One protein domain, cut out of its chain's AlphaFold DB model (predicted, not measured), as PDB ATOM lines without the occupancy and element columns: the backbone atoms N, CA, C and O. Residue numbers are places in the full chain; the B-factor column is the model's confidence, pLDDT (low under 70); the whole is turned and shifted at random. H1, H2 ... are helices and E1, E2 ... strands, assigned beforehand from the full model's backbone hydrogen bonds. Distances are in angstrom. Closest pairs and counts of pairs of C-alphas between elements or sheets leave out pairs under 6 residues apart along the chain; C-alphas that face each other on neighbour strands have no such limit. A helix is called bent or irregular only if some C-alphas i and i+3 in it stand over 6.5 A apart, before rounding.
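AT A GLANCE: This is residues 298 to 402 of the 621 residues of the protein "Amyloid beta protein binding protein 1" of Fusarium flagelliforme (UniProt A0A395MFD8). One long helix, H3, is crossed in its later part by H2 and H4, while its earlier part reaches away from them; short H1 packs on H2 and H4. The printed part has 105 residues, mostly helix: H1 to H4, then strand E1, which pairs with no named strand. It is only just compact, close to loose, with a radius of gyration of the C-alphas of 15.4 A, and spans 53 by 28 by 22 A.

IN THESE COORDINATES: H3, residues 349 to 376, runs 40.5 A from C-alpha 349 at (159.805, 114.938, -79.625). H2, 318 to 333, spans 22.3 A; H4, 385 to 397, spans 19.1 A and is irregular, C-alphas 393 and 396 being 8.1 A apart. H1 is 299 to 305; E1, 399 to 401, ends at (188.213, 144.387, -72.796).

HOW THE PARTS SIT: H3 touches H2 with residues 369 to 374 alone, closest C-alphas Ile 373 and Ala 325, 5.4 A. H3 touches H4 with residues 363 to 371 alone, closest C-alphas Val 367 and Glu 389, 5.9 A. H1 and H3 are apart. Every O i to N i+4 pair is within hydrogen-bond range in H1, H2 and H3, and 7 of 9 in H4.

THE WHOLE: The printed part has no cut. Links H1 to H2 and H2 to H3 are long. No printed residue is under 70 in pLDDT.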
ATOM      1  N   PRO A 298     189.382 129.087 -77.200       92.81
ATOM      2  CA  PRO A 298     189.263 130.333 -77.951       92.81
ATOM      3  C   PRO A 298     190.296 131.363 -77.495       92.81
ATOM      4  O   PRO A 298     190.468 131.579 -76.296       92.81
ATOM      5  N   ASN A 299     190.893 132.096 -78.440       91.75
ATOM      6  CA  ASN A 299     191.898 133.132 -78.157       91.75
ATOM      7  C   ASN A 299     191.443 134.191 -77.129       91.75
ATOM      8  O   ASN A 299     192.285 134.803 -76.475       91.75
ATOM      9  N   SER A 300     190.134 134.453 -77.002       91.94
ATOM     10  CA  SER A 300     189.599 135.390 -76.004       91.94
ATOM     11  C   SER A 300     189.590 134.810 -74.591       91.94
ATOM     12  O   SER A 300     189.929 135.532 -73.659       91.94
ATOM     13  N   LEU A 301     189.276 133.519 -74.429       93.81
ATOM     14  CA  LEU A 301     189.364 132.830 -73.140       93.81
ATOM     15  C   LEU A 301     190.824 132.533 -72.773       93.81
ATOM     16  O   LEU A 301     191.197 132.674 -71.614       93.81
ATOM     17  N   GLN A 302     191.680 132.231 -73.755       94.19
ATOM     18  CA  GLN A 302     193.121 132.134 -73.521       94.19
ATOM     19  C   GLN A 302     193.691 133.445 -72.950       94.19
ATOM     20  O   GLN A 302     194.432 133.411 -71.977       94.19
ATOM     21  N   GLN A 303     193.278 134.610 -73.469       92.12
ATOM     22  CA  GLN A 303     193.662 135.914 -72.897       92.12
ATOM     23  C   GLN A 303     193.183 136.129 -71.453       92.12
ATOM     24  O   GLN A 303     193.787 136.928 -70.747       92.12
ATOM     25  N   VAL A 304     192.122 135.444 -71.010       93.44
ATOM     26  CA  VAL A 304     191.692 135.433 -69.602       93.44
ATOM     27  C   VAL A 304     192.595 134.500 -68.789       93.44
ATOM     28  O   VAL A 304     193.082 134.892 -67.736       93.44
ATOM     29  N   PHE A 305     192.873 133.290 -69.280       94.06
ATOM     30  CA  PHE A 305     193.736 132.322 -68.589       94.06
ATOM     31  C   PHE A 305     195.191 132.788 -68.451       94.06
ATOM     32  O   PHE A 305     195.840 132.454 -67.459       94.06
ATOM     33  N   ASP A 306     195.693 133.541 -69.426       92.06
ATOM     34  CA  ASP A 306     197.063 134.058 -69.474       92.06
ATOM     35  C   ASP A 306     197.168 135.496 -68.913       92.06
ATOM     36  O   ASP A 306     198.230 136.118 -68.995       92.06
ATOM     37  N   TYR A 307     196.083 136.049 -68.348       89.94
ATOM     38  CA  TYR A 307     196.080 137.405 -67.799       89.94
ATOM     39  C   TYR A 307     196.982 137.524 -66.563       89.94
ATOM     40  O   TYR A 307     196.914 136.719 -65.633       89.94
ATOM     41  N   ILE A 308     197.810 138.569 -66.537       85.75
ATOM     42  CA  ILE A 308     198.677 138.893 -65.402       85.75
ATOM     43  C   ILE A 308     198.033 140.045 -64.633       85.75
ATOM     44  O   ILE A 308     198.032 141.186 -65.099       85.75
ATOM     45  N   HIS A 309     197.504 139.732 -63.453       84.00
ATOM     46  CA  HIS A 309     196.878 140.702 -62.557       84.00
ATOM     47  C   HIS A 309     197.849 141.813 -62.156       84.00
ATOM     48  O   HIS A 309     198.973 141.546 -61.726       84.00
ATOM     49  N   GLN A 310     197.382 143.056 -62.257       75.94
ATOM     50  CA  GLN A 310     198.134 144.233 -61.817       75.94
ATOM     51  C   GLN A 310     197.719 144.671 -60.407       75.94
ATOM     52  O   GLN A 310     198.548 145.176 -59.652       75.94
ATOM     53  N   ASP A 311     196.460 144.428 -60.033       76.88
ATOM     54  CA  ASP A 311     195.918 144.711 -58.706       76.88
ATOM     55  C   ASP A 311     195.663 143.397 -57.927       76.88
ATOM     56  O   ASP A 311     194.885 142.552 -58.382       76.88
ATOM     57  N   PRO A 312     196.271 143.199 -56.738       76.88
ATOM     58  CA  PRO A 312     196.010 142.044 -55.878       76.88
ATOM     59  C   PRO A 312     194.543 141.847 -55.459       76.88
ATOM     60  O   PRO A 312     194.175 140.735 -55.075       76.88
ATOM     61  N   ASP A 313     193.711 142.891 -55.499       78.38
ATOM     62  CA  ASP A 313     192.286 142.789 -55.173       78.38
ATOM     63  C   ASP A 313     191.435 142.267 -56.346       78.38
ATOM     64  O   ASP A 313     190.376 141.686 -56.105       78.38
ATOM     65  N   GLU A 314     191.909 142.344 -57.599       79.06
ATOM     66  CA  GLU A 314     191.232 141.709 -58.745       79.06
ATOM     67  C   GLU A 314     191.159 140.186 -58.575       79.06
ATOM     68  O   GLU A 314     190.102 139.589 -58.794       79.06
ATOM     69  N   ILE A 315     192.258 139.570 -58.123       80.81
ATOM     70  CA  ILE A 315     192.406 138.116 -57.925       80.81
ATOM     71  C   ILE A 315     191.287 137.544 -57.035       80.81
ATOM     72  O   ILE A 315     190.889 136.395 -57.201       80.81
ATOM     73  N   LYS A 316     190.758 138.352 -56.109       83.50
ATOM     74  CA  LYS A 316     189.716 137.965 -55.144       83.50
ATOM     75  C   LYS A 316     188.291 138.085 -55.693       83.50
ATOM     76  O   LYS A 316     187.347 137.718 -55.003       83.50
ATOM     77  N   SER A 317     188.104 138.648 -56.886       91.06
ATOM     78  CA  SER A 317     186.770 138.792 -57.475       91.06
ATOM     79  C   SER A 317     186.255 137.464 -58.033       91.06
ATOM     80  O   SER A 317     187.018 136.675 -58.595       91.06
ATOM     81  N   SER A 318     184.937 137.249 -57.958       93.94
ATOM     82  CA  SER A 318     184.291 136.020 -58.436       93.94
ATOM     83  C   SER A 318     184.678 135.659 -59.869       93.94
ATOM     84  O   SER A 318     184.947 134.499 -60.151       93.94
ATOM     85  N   PHE A 319     184.771 136.643 -60.775       94.94
ATOM     86  CA  PHE A 319     185.143 136.399 -62.173       94.94
ATOM     87  C   PHE A 319     186.502 135.697 -62.299       94.94
ATOM     88  O   PHE A 319     186.618 134.709 -63.023       94.94
ATOM     89  N   TRP A 320     187.520 136.185 -61.587       94.94
ATOM     90  CA  TRP A 320     188.879 135.658 -61.687       94.94
ATOM     91  C   TRP A 320     189.044 134.326 -60.941       94.94
ATOM     92  O   TRP A 320     189.727 133.434 -61.444       94.94
ATOM     93  N   ILE A 321     188.334 134.135 -59.824       96.25
ATOM     94  CA  ILE A 321     188.256 132.844 -59.119       96.25
ATOM     95  C   ILE A 321     187.619 131.768 -60.016       96.25
ATOM     96  O   ILE A 321     188.155 130.665 -60.136       96.25
ATOM     97  N   ILE A 322     186.506 132.084 -60.691       98.06
ATOM     98  CA  ILE A 322     185.845 131.149 -61.613       98.06
ATOM     99  C   ILE A 322     186.715 130.895 -62.854       98.06
ATOM    100  O   ILE A 322     186.819 129.754 -63.301       98.06
ATOM    101  N   ALA A 323     187.397 131.915 -63.385       97.31
ATOM    102  CA  ALA A 323     188.314 131.748 -64.511       97.31
ATOM    103  C   ALA A 323     189.458 130.767 -64.200       97.31
ATOM    104  O   ALA A 323     189.745 129.893 -65.017       97.31
ATOM    105  N   GLU A 324     190.067 130.860 -63.013       96.75
ATOM    106  CA  GLU A 324     191.079 129.906 -62.539       96.75
ATOM    107  C   GLU A 324     190.489 128.497 -62.339       96.75
ATOM    108  O   GLU A 324     191.118 127.505 -62.713       96.75
ATOM    109  N   ALA A 325     189.260 128.376 -61.826       98.19
ATOM    110  CA  ALA A 325     188.595 127.078 -61.700       98.19
ATOM    111  C   ALA A 325     188.334 126.410 -63.064       98.19
ATOM    112  O   ALA A 325     188.651 125.234 -63.254       98.19
ATOM    113  N   VAL A 326     187.839 127.166 -64.050       98.12
ATOM    114  CA  VAL A 326     187.622 126.670 -65.421       98.12
ATOM    115  C   VAL A 326     188.949 126.383 -66.133       98.12
ATOM    116  O   VAL A 326     189.020 125.443 -66.923       98.12
ATOM    117  N   LYS A 327     190.029 127.113 -65.823       97.94
ATOM    118  CA  LYS A 327     191.388 126.812 -66.304       97.94
ATOM    119  C   LYS A 327     191.904 125.470 -65.775       97.94
ATOM    120  O   LYS A 327     192.501 124.709 -66.539       97.94
ATOM    121  N   ARG A 328     191.647 125.145 -64.501       97.94
ATOM    122  CA  ARG A 328     191.972 123.830 -63.914       97.94
ATOM    123  C   ARG A 328     191.150 122.713 -64.546       97.94
ATOM    124  O   ARG A 328     191.746 121.761 -65.033       97.94
ATOM    125  N   PHE A 329     189.830 122.887 -64.647       98.12
ATOM    126  CA  PHE A 329     188.944 121.950 -65.350       98.12
ATOM    127  C   PHE A 329     189.426 121.688 -66.788       98.12
ATOM    128  O   PHE A 329     189.578 120.540 -67.202       98.12
ATOM    129  N   TYR A 330     189.761 122.744 -67.541       96.94
ATOM    130  CA  TYR A 330     190.313 122.606 -68.891       96.94
ATOM    131  C   TYR A 330     191.642 121.831 -68.895       96.94
ATOM    132  O   TYR A 330     191.863 121.005 -69.774       96.94
ATOM    133  N   SER A 331     192.515 122.067 -67.911       96.19
ATOM    134  CA  SER A 331     193.815 121.388 -67.801       96.19
ATOM    135  C   SER A 331     193.698 119.897 -67.454       96.19
ATOM    136  O   SER A 331     194.602 119.133 -67.783       96.19
ATOM    137  N   GLU A 332     192.615 119.484 -66.791       96.31
ATOM    138  CA  GLU A 332     192.341 118.087 -66.432       96.31
ATOM    139  C   GLU A 332     191.607 117.322 -67.549       96.31
ATOM    140  O   GLU A 332     191.935 116.168 -67.822       96.31
ATOM    141  N   HIS A 333     190.657 117.968 -68.236       93.75
ATOM    142  CA  HIS A 333     189.785 117.314 -69.225       93.75
ATOM    143  C   HIS A 333     190.102 117.618 -70.703       93.75
ATOM    144  O   HIS A 333     189.425 117.071 -71.575       93.75
ATOM    145  N   ASP A 334     191.045 118.524 -70.991       92.56
ATOM    146  CA  ASP A 334     191.350 119.100 -72.324       92.56
ATOM    147  C   ASP A 334     190.103 119.590 -73.096       92.56
ATOM    148  O   ASP A 334     189.967 119.478 -74.316       92.56
ATOM    149  N   ARG A 335     189.121 120.107 -72.350       92.88
ATOM    150  CA  ARG A 335     187.848 120.618 -72.873       92.88
ATOM    151  C   ARG A 335     187.213 121.589 -71.887       92.88
ATOM    152  O   ARG A 335     187.437 121.520 -70.684       92.88
ATOM    153  N   LEU A 336     186.377 122.483 -72.402       95.44
ATOM    154  CA  LEU A 336     185.556 123.370 -71.575       95.44
ATOM    155  C   LEU A 336     184.323 122.626 -71.020       95.44
ATOM    156  O   LEU A 336     183.930 121.602 -71.599       95.44
ATOM    157  N   PRO A 337     183.672 123.146 -69.964       96.12
ATOM    158  CA  PRO A 337     182.324 122.731 -69.572       96.12
ATOM    159  C   PRO A 337     181.358 122.759 -70.765       96.12
ATOM    160  O   PRO A 337     181.476 123.627 -71.636       96.12
ATOM    161  N   VAL A 338     180.426 121.809 -70.857       94.38
ATOM    162  CA  VAL A 338     179.411 121.815 -71.921       94.38
ATOM    163  C   VAL A 338     178.300 122.834 -71.602       94.38
ATOM    164  O   VAL A 338     177.787 122.833 -70.484       94.38
ATOM    165  N   PRO A 339     177.852 123.681 -72.554       91.94
ATOM    166  CA  PRO A 339     176.818 124.693 -72.284       91.94
ATOM    167  C   PRO A 339     175.409 124.152 -71.979       91.94
ATOM    168  O   PRO A 339     174.512 124.929 -71.659       91.94
ATOM    169  N   GLY A 340     175.165 122.850 -72.171       89.12
ATOM    170  CA  GLY A 340     173.870 122.185 -71.943       89.12
ATOM    171  C   GLY A 340     172.756 122.501 -72.950       89.12
ATOM    172  O   GLY A 340     171.720 121.834 -72.945       89.12
ATOM    173  N   GLY A 341     172.951 123.496 -73.818       87.31
ATOM    174  CA  GLY A 341     172.045 123.827 -74.914       87.31
ATOM    175  C   GLY A 341     172.205 122.900 -76.122       87.31
ATOM    176  O   GLY A 341     173.315 122.508 -76.475       87.31
ATOM    177  N   LEU A 342     171.086 122.610 -76.787       89.56
ATOM    178  CA  LEU A 342     171.037 122.013 -78.122       89.56
ATOM    179  C   LEU A 342     170.181 122.897 -79.038       89.56
ATOM    180  O   LEU A 342     169.189 123.452 -78.554       89.56
ATOM    181  N   PRO A 343     170.530 123.016 -80.331       89.19
ATOM    182  CA  PRO A 343     169.649 123.612 -81.326       89.19
ATOM    183  C   PRO A 343     168.426 122.716 -81.560       89.19
ATOM    184  O   PRO A 343     168.458 121.520 -81.263       89.19
ATOM    185  N   ASP A 344     167.373 123.289 -82.142       89.44
ATOM    186  CA  ASP A 344     166.279 122.498 -82.712       89.44
ATOM    187  C   ASP A 344     166.793 121.608 -83.860       89.44
ATOM    188  O   ASP A 344     167.775 121.953 -84.523       89.44
ATOM    189  N   MET A 345     166.168 120.446 -84.057       92.88
ATOM    190  CA  MET A 345     166.546 119.470 -85.090       92.88
ATOM    191  C   MET A 345     165.419 118.471 -85.368       92.88
ATOM    192  O   MET A 345     164.590 118.182 -84.501       92.88
ATOM    193  N   LYS A 346     165.425 117.874 -86.560       93.00
ATOM    194  CA  LYS A 346     164.451 116.860 -86.986       93.00
ATOM    195  C   LYS A 346     164.619 115.570 -86.182       93.00
ATOM    196  O   LYS A 346     165.553 114.797 -86.385       93.00
ATOM    197  N   ALA A 347     163.692 115.338 -85.255       93.75
ATOM    198  CA  ALA A 347     163.577 114.111 -84.476       93.75
ATOM    199  C   ALA A 347     162.161 113.960 -83.893       93.75
ATOM    200  O   ALA A 347     161.408 114.929 -83.781       93.75
ATOM    201  N   GLN A 348     161.803 112.756 -83.435       93.44
ATOM    202  CA  GLN A 348     160.618 112.589 -82.584       93.44
ATOM    203  C   GLN A 348     160.786 113.393 -81.283       93.44
ATOM    204  O   GLN A 348     161.838 113.339 -80.644       93.44
ATOM    205  N   SER A 349     159.733 114.073 -80.818       93.31
ATOM    206  CA  SER A 349     159.805 114.938 -79.625       93.31
ATOM    207  C   SER A 349     160.279 114.199 -78.366       93.31
ATOM    208  O   SER A 349     161.020 114.752 -77.559       93.31
ATOM    209  N   SER A 350     159.901 112.927 -78.206       95.19
ATOM    210  CA  SER A 350     160.351 112.060 -77.107       95.19
ATOM    211  C   SER A 350     161.857 111.762 -77.158       95.19
ATOM    212  O   SER A 350     162.501 111.672 -76.113       95.19
ATOM    213  N   VAL A 351     162.421 111.624 -78.359       95.25
ATOM    214  CA  VAL A 351     163.847 111.390 -78.611       95.25
ATOM    215  C   VAL A 351     164.636 112.681 -78.397       95.25
ATOM    216  O   VAL A 351     165.623 112.673 -77.664       95.25
ATOM    217  N   TYR A 352     164.159 113.800 -78.948       95.69
ATOM    218  CA  TYR A 352     164.781 115.112 -78.763       95.69
ATOM    219  C   TYR A 352     164.844 115.517 -77.282       95.69
ATOM    220  O   TYR A 352     165.897 115.930 -76.802       95.69
ATOM    221  N   ILE A 353     163.764 115.317 -76.514       96.06
ATOM    222  CA  ILE A 353     163.750 115.599 -75.066       96.06
ATOM    223  C   ILE A 353     164.759 114.720 -74.307       96.06
ATOM    224  O   ILE A 353     165.434 115.216 -73.405       96.06
ATOM    225  N   LYS A 354     164.911 113.435 -74.667       97.25
ATOM    226  CA  LYS A 354     165.941 112.561 -74.071       97.25
ATOM    227  C   LYS A 354     167.350 113.080 -74.363       97.25
ATOM    228  O   LYS A 354     168.132 113.236 -73.429       97.25
ATOM    229  N   LEU A 355     167.644 113.400 -75.625       96.94
ATOM    230  CA  LEU A 355     168.939 113.940 -76.041       96.94
ATOM    231  C   LEU A 355     169.238 115.279 -75.343       96.94
ATOM    232  O   LEU A 355     170.313 115.457 -74.778       96.94
ATOM    233  N   GLN A 356     168.264 116.186 -75.273       95.88
ATOM    234  CA  GLN A 356     168.399 117.458 -74.560       95.88
ATOM    235  C   GLN A 356     168.665 117.261 -73.059       95.88
ATOM    236  O   GLN A 356     169.477 117.983 -72.481       95.88
ATOM    237  N   ASN A 357     168.029 116.277 -72.419       97.06
ATOM    238  CA  ASN A 357     168.295 115.958 -71.017       97.06
ATOM    239  C   ASN A 357     169.706 115.387 -70.801       97.06
ATOM    240  O   ASN A 357     170.321 115.723 -69.795       97.06
ATOM    241  N   ILE A 358     170.247 114.608 -71.746       97.75
ATOM    242  CA  ILE A 358     171.634 114.110 -71.696       97.75
ATOM    243  C   ILE A 358     172.634 115.283 -71.678       97.75
ATOM    244  O   ILE A 358     173.516 115.316 -70.820       97.75
ATOM    245  N   TYR A 359     172.461 116.292 -72.543       97.19
ATOM    246  CA  TYR A 359     173.323 117.490 -72.551       97.19
ATOM    247  C   TYR A 359     173.135 118.361 -71.301       97.19
ATOM    248  O   TYR A 359     174.119 118.826 -70.729       97.19
ATOM    249  N   LYS A 360     171.891 118.562 -70.845       96.62
ATOM    250  CA  LYS A 360     171.591 119.317 -69.616       96.62
ATOM    251  C   LYS A 360     172.201 118.673 -68.374       96.62
ATOM    252  O   LYS A 360     172.709 119.389 -67.517       96.62
ATOM    253  N   GLU A 361     172.162 117.349 -68.268       97.62
ATOM    254  CA  GLU A 361     172.736 116.648 -67.121       97.62
ATOM    255  C   GLU A 361     174.265 116.714 -67.133       97.62
ATOM    256  O   GLU A 361     174.864 117.042 -66.112       97.62
ATOM    257  N   ARG A 362     174.905 116.542 -68.300       97.25
ATOM    258  CA  ARG A 362     176.357 116.739 -68.423       97.25
ATOM    259  C   ARG A 362     176.780 118.171 -68.080       97.25
ATOM    260  O   ARG A 362     177.788 118.349 -67.407       97.25
ATOM    261  N   ALA A 363     175.994 119.178 -68.467       97.19
ATOM    262  CA  ALA A 363     176.256 120.567 -68.089       97.19
ATOM    263  C   ALA A 363     176.194 120.776 -66.568       97.19
ATOM    264  O   ALA A 363     177.072 121.425 -66.011       97.19
ATOM    265  N   ARG A 364     175.208 120.185 -65.874       98.06
ATOM    266  CA  ARG A 364     175.129 120.239 -64.401       98.06
ATOM    267  C   ARG A 364     176.310 119.555 -63.723       98.06
ATOM    268  O   ARG A 364     176.803 120.082 -62.728       98.06
ATOM    269  N   GLN A 365     176.753 118.411 -64.250       98.12
ATOM    270  CA  GLN A 365     177.947 117.710 -63.770       98.12
ATOM    271  C   GLN A 365     179.190 118.599 -63.914       98.12
ATOM    272  O   GLN A 365     179.857 118.858 -62.916       98.12
ATOM    273  N   ASP A 366     179.444 119.140 -65.113       98.25
ATOM    274  CA  ASP A 366     180.582 120.036 -65.366       98.25
ATOM    275  C   ASP A 366     180.517 121.305 -64.482       98.25
ATOM    276  O   ASP A 366     181.532 121.739 -63.945       98.25
ATOM    277  N   VAL A 367     179.328 121.893 -64.283       98.56
ATOM    278  CA  VAL A 367     179.118 123.059 -63.395       98.56
ATOM    279  C   VAL A 367     179.365 122.714 -61.928       98.56
ATOM    280  O   VAL A 367     179.977 123.509 -61.219       98.56
ATOM    281  N   SER A 368     178.921 121.545 -61.463       98.38
ATOM    282  CA  SER A 368     179.153 121.093 -60.083       98.38
ATOM    283  C   SER A 368     180.635 120.853 -59.817       98.38
ATOM    284  O   SER A 368     181.148 121.303 -58.799       98.38
ATOM    285  N   GLU A 369     181.344 120.241 -60.765       98.50
ATOM    286  CA  GLU A 369     182.790 120.032 -60.678       98.50
ATOM    287  C   GLU A 369     183.557 121.368 -60.664       98.50
ATOM    288  O   GLU A 369     184.386 121.605 -59.785       98.50
ATOM    289  N   VAL A 370     183.226 122.304 -61.565       98.62
ATOM    290  CA  VAL A 370     183.815 123.654 -61.541       98.62
ATOM    291  C   VAL A 370     183.481 124.384 -60.237       98.62
ATOM    292  O   VAL A 370     184.349 125.069 -59.699       98.62
ATOM    293  N   LEU A 371     182.272 124.227 -59.688       98.44
ATOM    294  CA  LEU A 371     181.894 124.814 -58.401       98.44
ATOM    295  C   LEU A 371     182.714 124.222 -57.243       98.44
ATOM    296  O   LEU A 371     183.172 124.981 -56.393       98.44
ATOM    297  N   GLU A 372     182.963 122.911 -57.214       98.25
ATOM    298  CA  GLU A 372     183.861 122.282 -56.233       98.25
ATOM    299  C   GLU A 372     185.290 122.840 -56.340       98.25
ATOM    300  O   GLU A 372     185.891 123.206 -55.323       98.25
ATOM    301  N   ILE A 373     185.805 123.018 -57.563       98.38
ATOM    302  CA  ILE A 373     187.102 123.669 -57.792       98.38
ATOM    303  C   ILE A 373     187.070 125.129 -57.305       98.38
ATOM    304  O   ILE A 373     188.003 125.541 -56.614       98.38
ATOM    305  N   VAL A 374     186.008 125.898 -57.579       98.12
ATOM    306  CA  VAL A 374     185.817 127.269 -57.061       98.12
ATOM    307  C   VAL A 374     185.880 127.282 -55.534       98.12
ATOM    308  O   VAL A 374     186.666 128.044 -54.980       98.12
ATOM    309  N   ARG A 375     185.136 126.407 -54.840       97.38
ATOM    310  CA  ARG A 375     185.154 126.325 -53.364       97.38
ATOM    311  C   ARG A 375     186.528 125.939 -52.794       97.38
ATOM    312  O   ARG A 375     186.794 126.238 -51.636       97.38
ATOM    313  N   SER A 376     187.410 125.317 -53.582       96.69
ATOM    314  CA  SER A 376     188.795 125.010 -53.178       96.69
ATOM    315  C   SER A 376     189.767 126.201 -53.270       96.69
ATOM    316  O   SER A 376     190.877 126.136 -52.735       96.69
ATOM    317  N   ILE A 377     189.388 127.282 -53.961       95.12
ATOM    318  CA  ILE A 377     190.224 128.472 -54.169       95.12
ATOM    319  C   ILE A 377     189.956 129.488 -53.040       95.12
ATOM    320  O   ILE A 377     188.796 129.729 -52.706       95.12
ATOM    321  N   PRO A 378     190.984 130.132 -52.447       92.12
ATOM    322  CA  PRO A 378     190.785 131.163 -51.426       92.12
ATOM    323  C   PRO A 378     189.868 132.304 -51.900       92.12
ATOM    324  O   PRO A 378     190.112 132.903 -52.944       92.12
ATOM    325  N   GLY A 379     188.826 132.610 -51.119       90.06
ATOM    326  CA  GLY A 379     187.766 133.564 -51.488       90.06
ATOM    327  C   GLY A 379     186.623 132.955 -52.313       90.06
ATOM    328  O   GLY A 379     185.590 133.590 -52.502       90.06
ATOM    329  N   GLY A 380     186.761 131.706 -52.762       92.75
ATOM    330  CA  GLY A 380     185.740 130.992 -53.521       92.75
ATOM    331  C   GLY A 380     184.518 130.568 -52.709       92.75
ATOM    332  O   GLY A 380     183.515 130.187 -53.303       92.75
ATOM    333  N   GLU A 381     184.551 130.645 -51.376       93.12
ATOM    334  CA  GLU A 381     183.420 130.315 -50.491       93.12
ATOM    335  C   GLU A 381     182.228 131.277 -50.647       93.12
ATOM    336  O   GLU A 381     181.085 130.843 -50.521       93.12
ATOM    337  N   ASP A 382     182.476 132.537 -51.020       91.88
ATOM    338  CA  ASP A 382     181.445 133.577 -51.183       91.88
ATOM    339  C   ASP A 382     180.902 133.693 -52.625       91.88
ATOM    340  O   ASP A 382     180.001 134.486 -52.900       91.88
ATOM    341  N   VAL A 383     181.440 132.916 -53.574       95.12
ATOM    342  CA  VAL A 383     181.028 132.969 -54.987       95.12
ATOM    343  C   VAL A 383     179.620 132.389 -55.173       95.12
ATOM    344  O   VAL A 383     179.294 131.316 -54.662       95.12
ATOM    345  N   ASP A 384     178.777 133.086 -55.927       95.31
ATOM    346  CA  ASP A 384     177.414 132.648 -56.237       95.31
ATOM    347  C   ASP A 384     177.425 131.477 -57.243       95.31
ATOM    348  O   ASP A 384     178.147 131.520 -58.243       95.31
ATOM    349  N   SER A 385     176.618 130.437 -57.003       96.06
ATOM    350  CA  SER A 385     176.455 129.312 -57.936       96.06
ATOM    351  C   SER A 385     175.948 129.763 -59.302       96.06
ATOM    352  O   SER A 385     176.395 129.233 -60.320       96.06
ATOM    353  N   ASP A 386     175.086 130.777 -59.339       94.88
ATOM    354  CA  ASP A 386     174.479 131.271 -60.575       94.88
ATOM    355  C   ASP A 386     175.529 131.976 -61.454       94.88
ATOM    356  O   ASP A 386     175.472 131.924 -62.685       94.88
ATOM    357  N   GLN A 387     176.558 132.572 -60.832       95.19
ATOM    358  CA  GLN A 387     177.721 133.113 -61.545       95.19
ATOM    359  C   GLN A 387     178.591 131.998 -62.140       95.19
ATOM    360  O   GLN A 387     179.095 132.164 -63.251       95.19
ATOM    361  N   VAL A 388     178.744 130.863 -61.443       97.81
ATOM    362  CA  VAL A 388     179.471 129.695 -61.970       97.81
ATOM    363  C   VAL A 388     178.722 129.083 -63.153       97.81
ATOM    364  O   VAL A 388     179.328 128.885 -64.205       97.81
ATOM    365  N   GLU A 389     177.407 128.862 -63.041       96.81
ATOM    366  CA  GLU A 389     176.590 128.338 -64.146       96.81
ATOM    367  C   GLU A 389     176.656 129.259 -65.376       96.81
ATOM    368  O   GLU A 389     176.932 128.794 -66.487       96.81
ATOM    369  N   LEU A 390     176.490 130.575 -65.186       95.06
ATOM    370  CA  LEU A 390     176.580 131.559 -66.267       95.06
ATOM    371  C   LEU A 390     177.965 131.567 -66.935       95.06
ATOM    372  O   LEU A 390     178.049 131.697 -68.160       95.06
ATOM    373  N   PHE A 391     179.041 131.415 -66.156       97.06
ATOM    374  CA  PHE A 391     180.410 131.352 -66.669       97.06
ATOM    375  C   PHE A 391     180.655 130.060 -67.451       97.06
ATOM    376  O   PHE A 391     181.133 130.128 -68.578       97.06
ATOM    377  N   CYS A 392     180.292 128.894 -66.911       96.88
ATOM    378  CA  CYS A 392     180.418 127.607 -67.598       96.88
ATOM    379  C   CYS A 392     179.643 127.597 -68.922       96.88
ATOM    380  O   CYS A 392     180.203 127.239 -69.959       96.88
ATOM    381  N   LYS A 393     178.391 128.075 -68.913       94.62
ATOM    382  CA  LYS A 393     177.540 128.191 -70.104       94.62
ATOM    383  C   LYS A 393     178.163 129.068 -71.194       94.62
ATOM    384  O   LYS A 393     178.066 128.741 -72.376       94.62
ATOM    385  N   ASN A 394     178.809 130.170 -70.807       95.06
ATOM    386  CA  ASN A 394     179.375 131.147 -71.736       95.06
ATOM    387  C   ASN A 394     180.890 131.031 -71.946       95.06
ATOM    388  O   ASN A 394     181.432 131.833 -72.703       95.06
ATOM    389  N   ALA A 395     181.579 130.056 -71.337       95.19
ATOM    390  CA  ALA A 395     183.044 130.005 -71.237       95.19
ATOM    391  C   ALA A 395     183.753 130.282 -72.576       95.19
ATOM    392  O   ALA A 395     184.676 131.092 -72.655       95.19
ATOM    393  N   ARG A 396     183.254 129.679 -73.661       92.94
ATOM    394  CA  ARG A 396     183.794 129.824 -75.022       92.94
ATOM    395  C   ARG A 396     183.738 131.259 -75.585       92.94
ATOM    396  O   ARG A 396     184.497 131.588 -76.494       92.94
ATOM    397  N   PHE A 397     182.839 132.100 -75.082       94.19
ATOM    398  CA  PHE A 397     182.520 133.426 -75.624       94.19
ATOM    399  C   PHE A 397     182.960 134.581 -74.724       94.19
ATOM    400  O   PHE A 397     182.794 135.737 -75.118       94.19
ATOM    401  N   ILE A 398     183.533 134.281 -73.554       95.00
ATOM    402  CA  ILE A 398     184.042 135.274 -72.606       95.00
ATOM    403  C   ILE A 398     185.072 136.173 -73.295       95.00
ATOM    404  O   ILE A 398     185.914 135.717 -74.081       95.00
ATOM    405  N   LYS A 399     184.991 137.473 -72.999       91.94
ATOM    406  CA  LYS A 399     185.917 138.487 -73.506       91.94
ATOM    407  C   LYS A 399     186.475 139.342 -72.384       91.94
ATOM    408  O   LYS A 399     185.809 139.623 -71.392       91.94
ATOM    409  N   LEU A 400     187.699 139.798 -72.615       89.25
ATOM    410  CA  LEU A 400     188.428 140.699 -71.746       89.25
ATOM    411  C   LEU A 400     188.717 141.986 -72.524       89.25
ATOM    412  O   LEU A 400     189.504 141.977 -73.474       89.25
ATOM    413  N   ILE A 401     188.034 143.072 -72.169       86.50
ATOM    414  CA  ILE A 401     188.213 144.387 -72.796       86.50
ATOM    415  C   ILE A 401     189.293 145.146 -72.020       86.50
ATOM    416  O   ILE A 401     189.440 144.953 -70.814       86.50
ATOM    417  N   ASN A 402     190.086 145.967 -72.713       76.19
ATOM    418  CA  ASN A 402     191.232 146.699 -72.152       76.19
ATOM    419  C   ASN A 402     192.306 145.819 -71.474       76.19
ATOM    420  O   ASN A 402     193.113 146.319 -70.700       76.19
TER     421      ASN A 402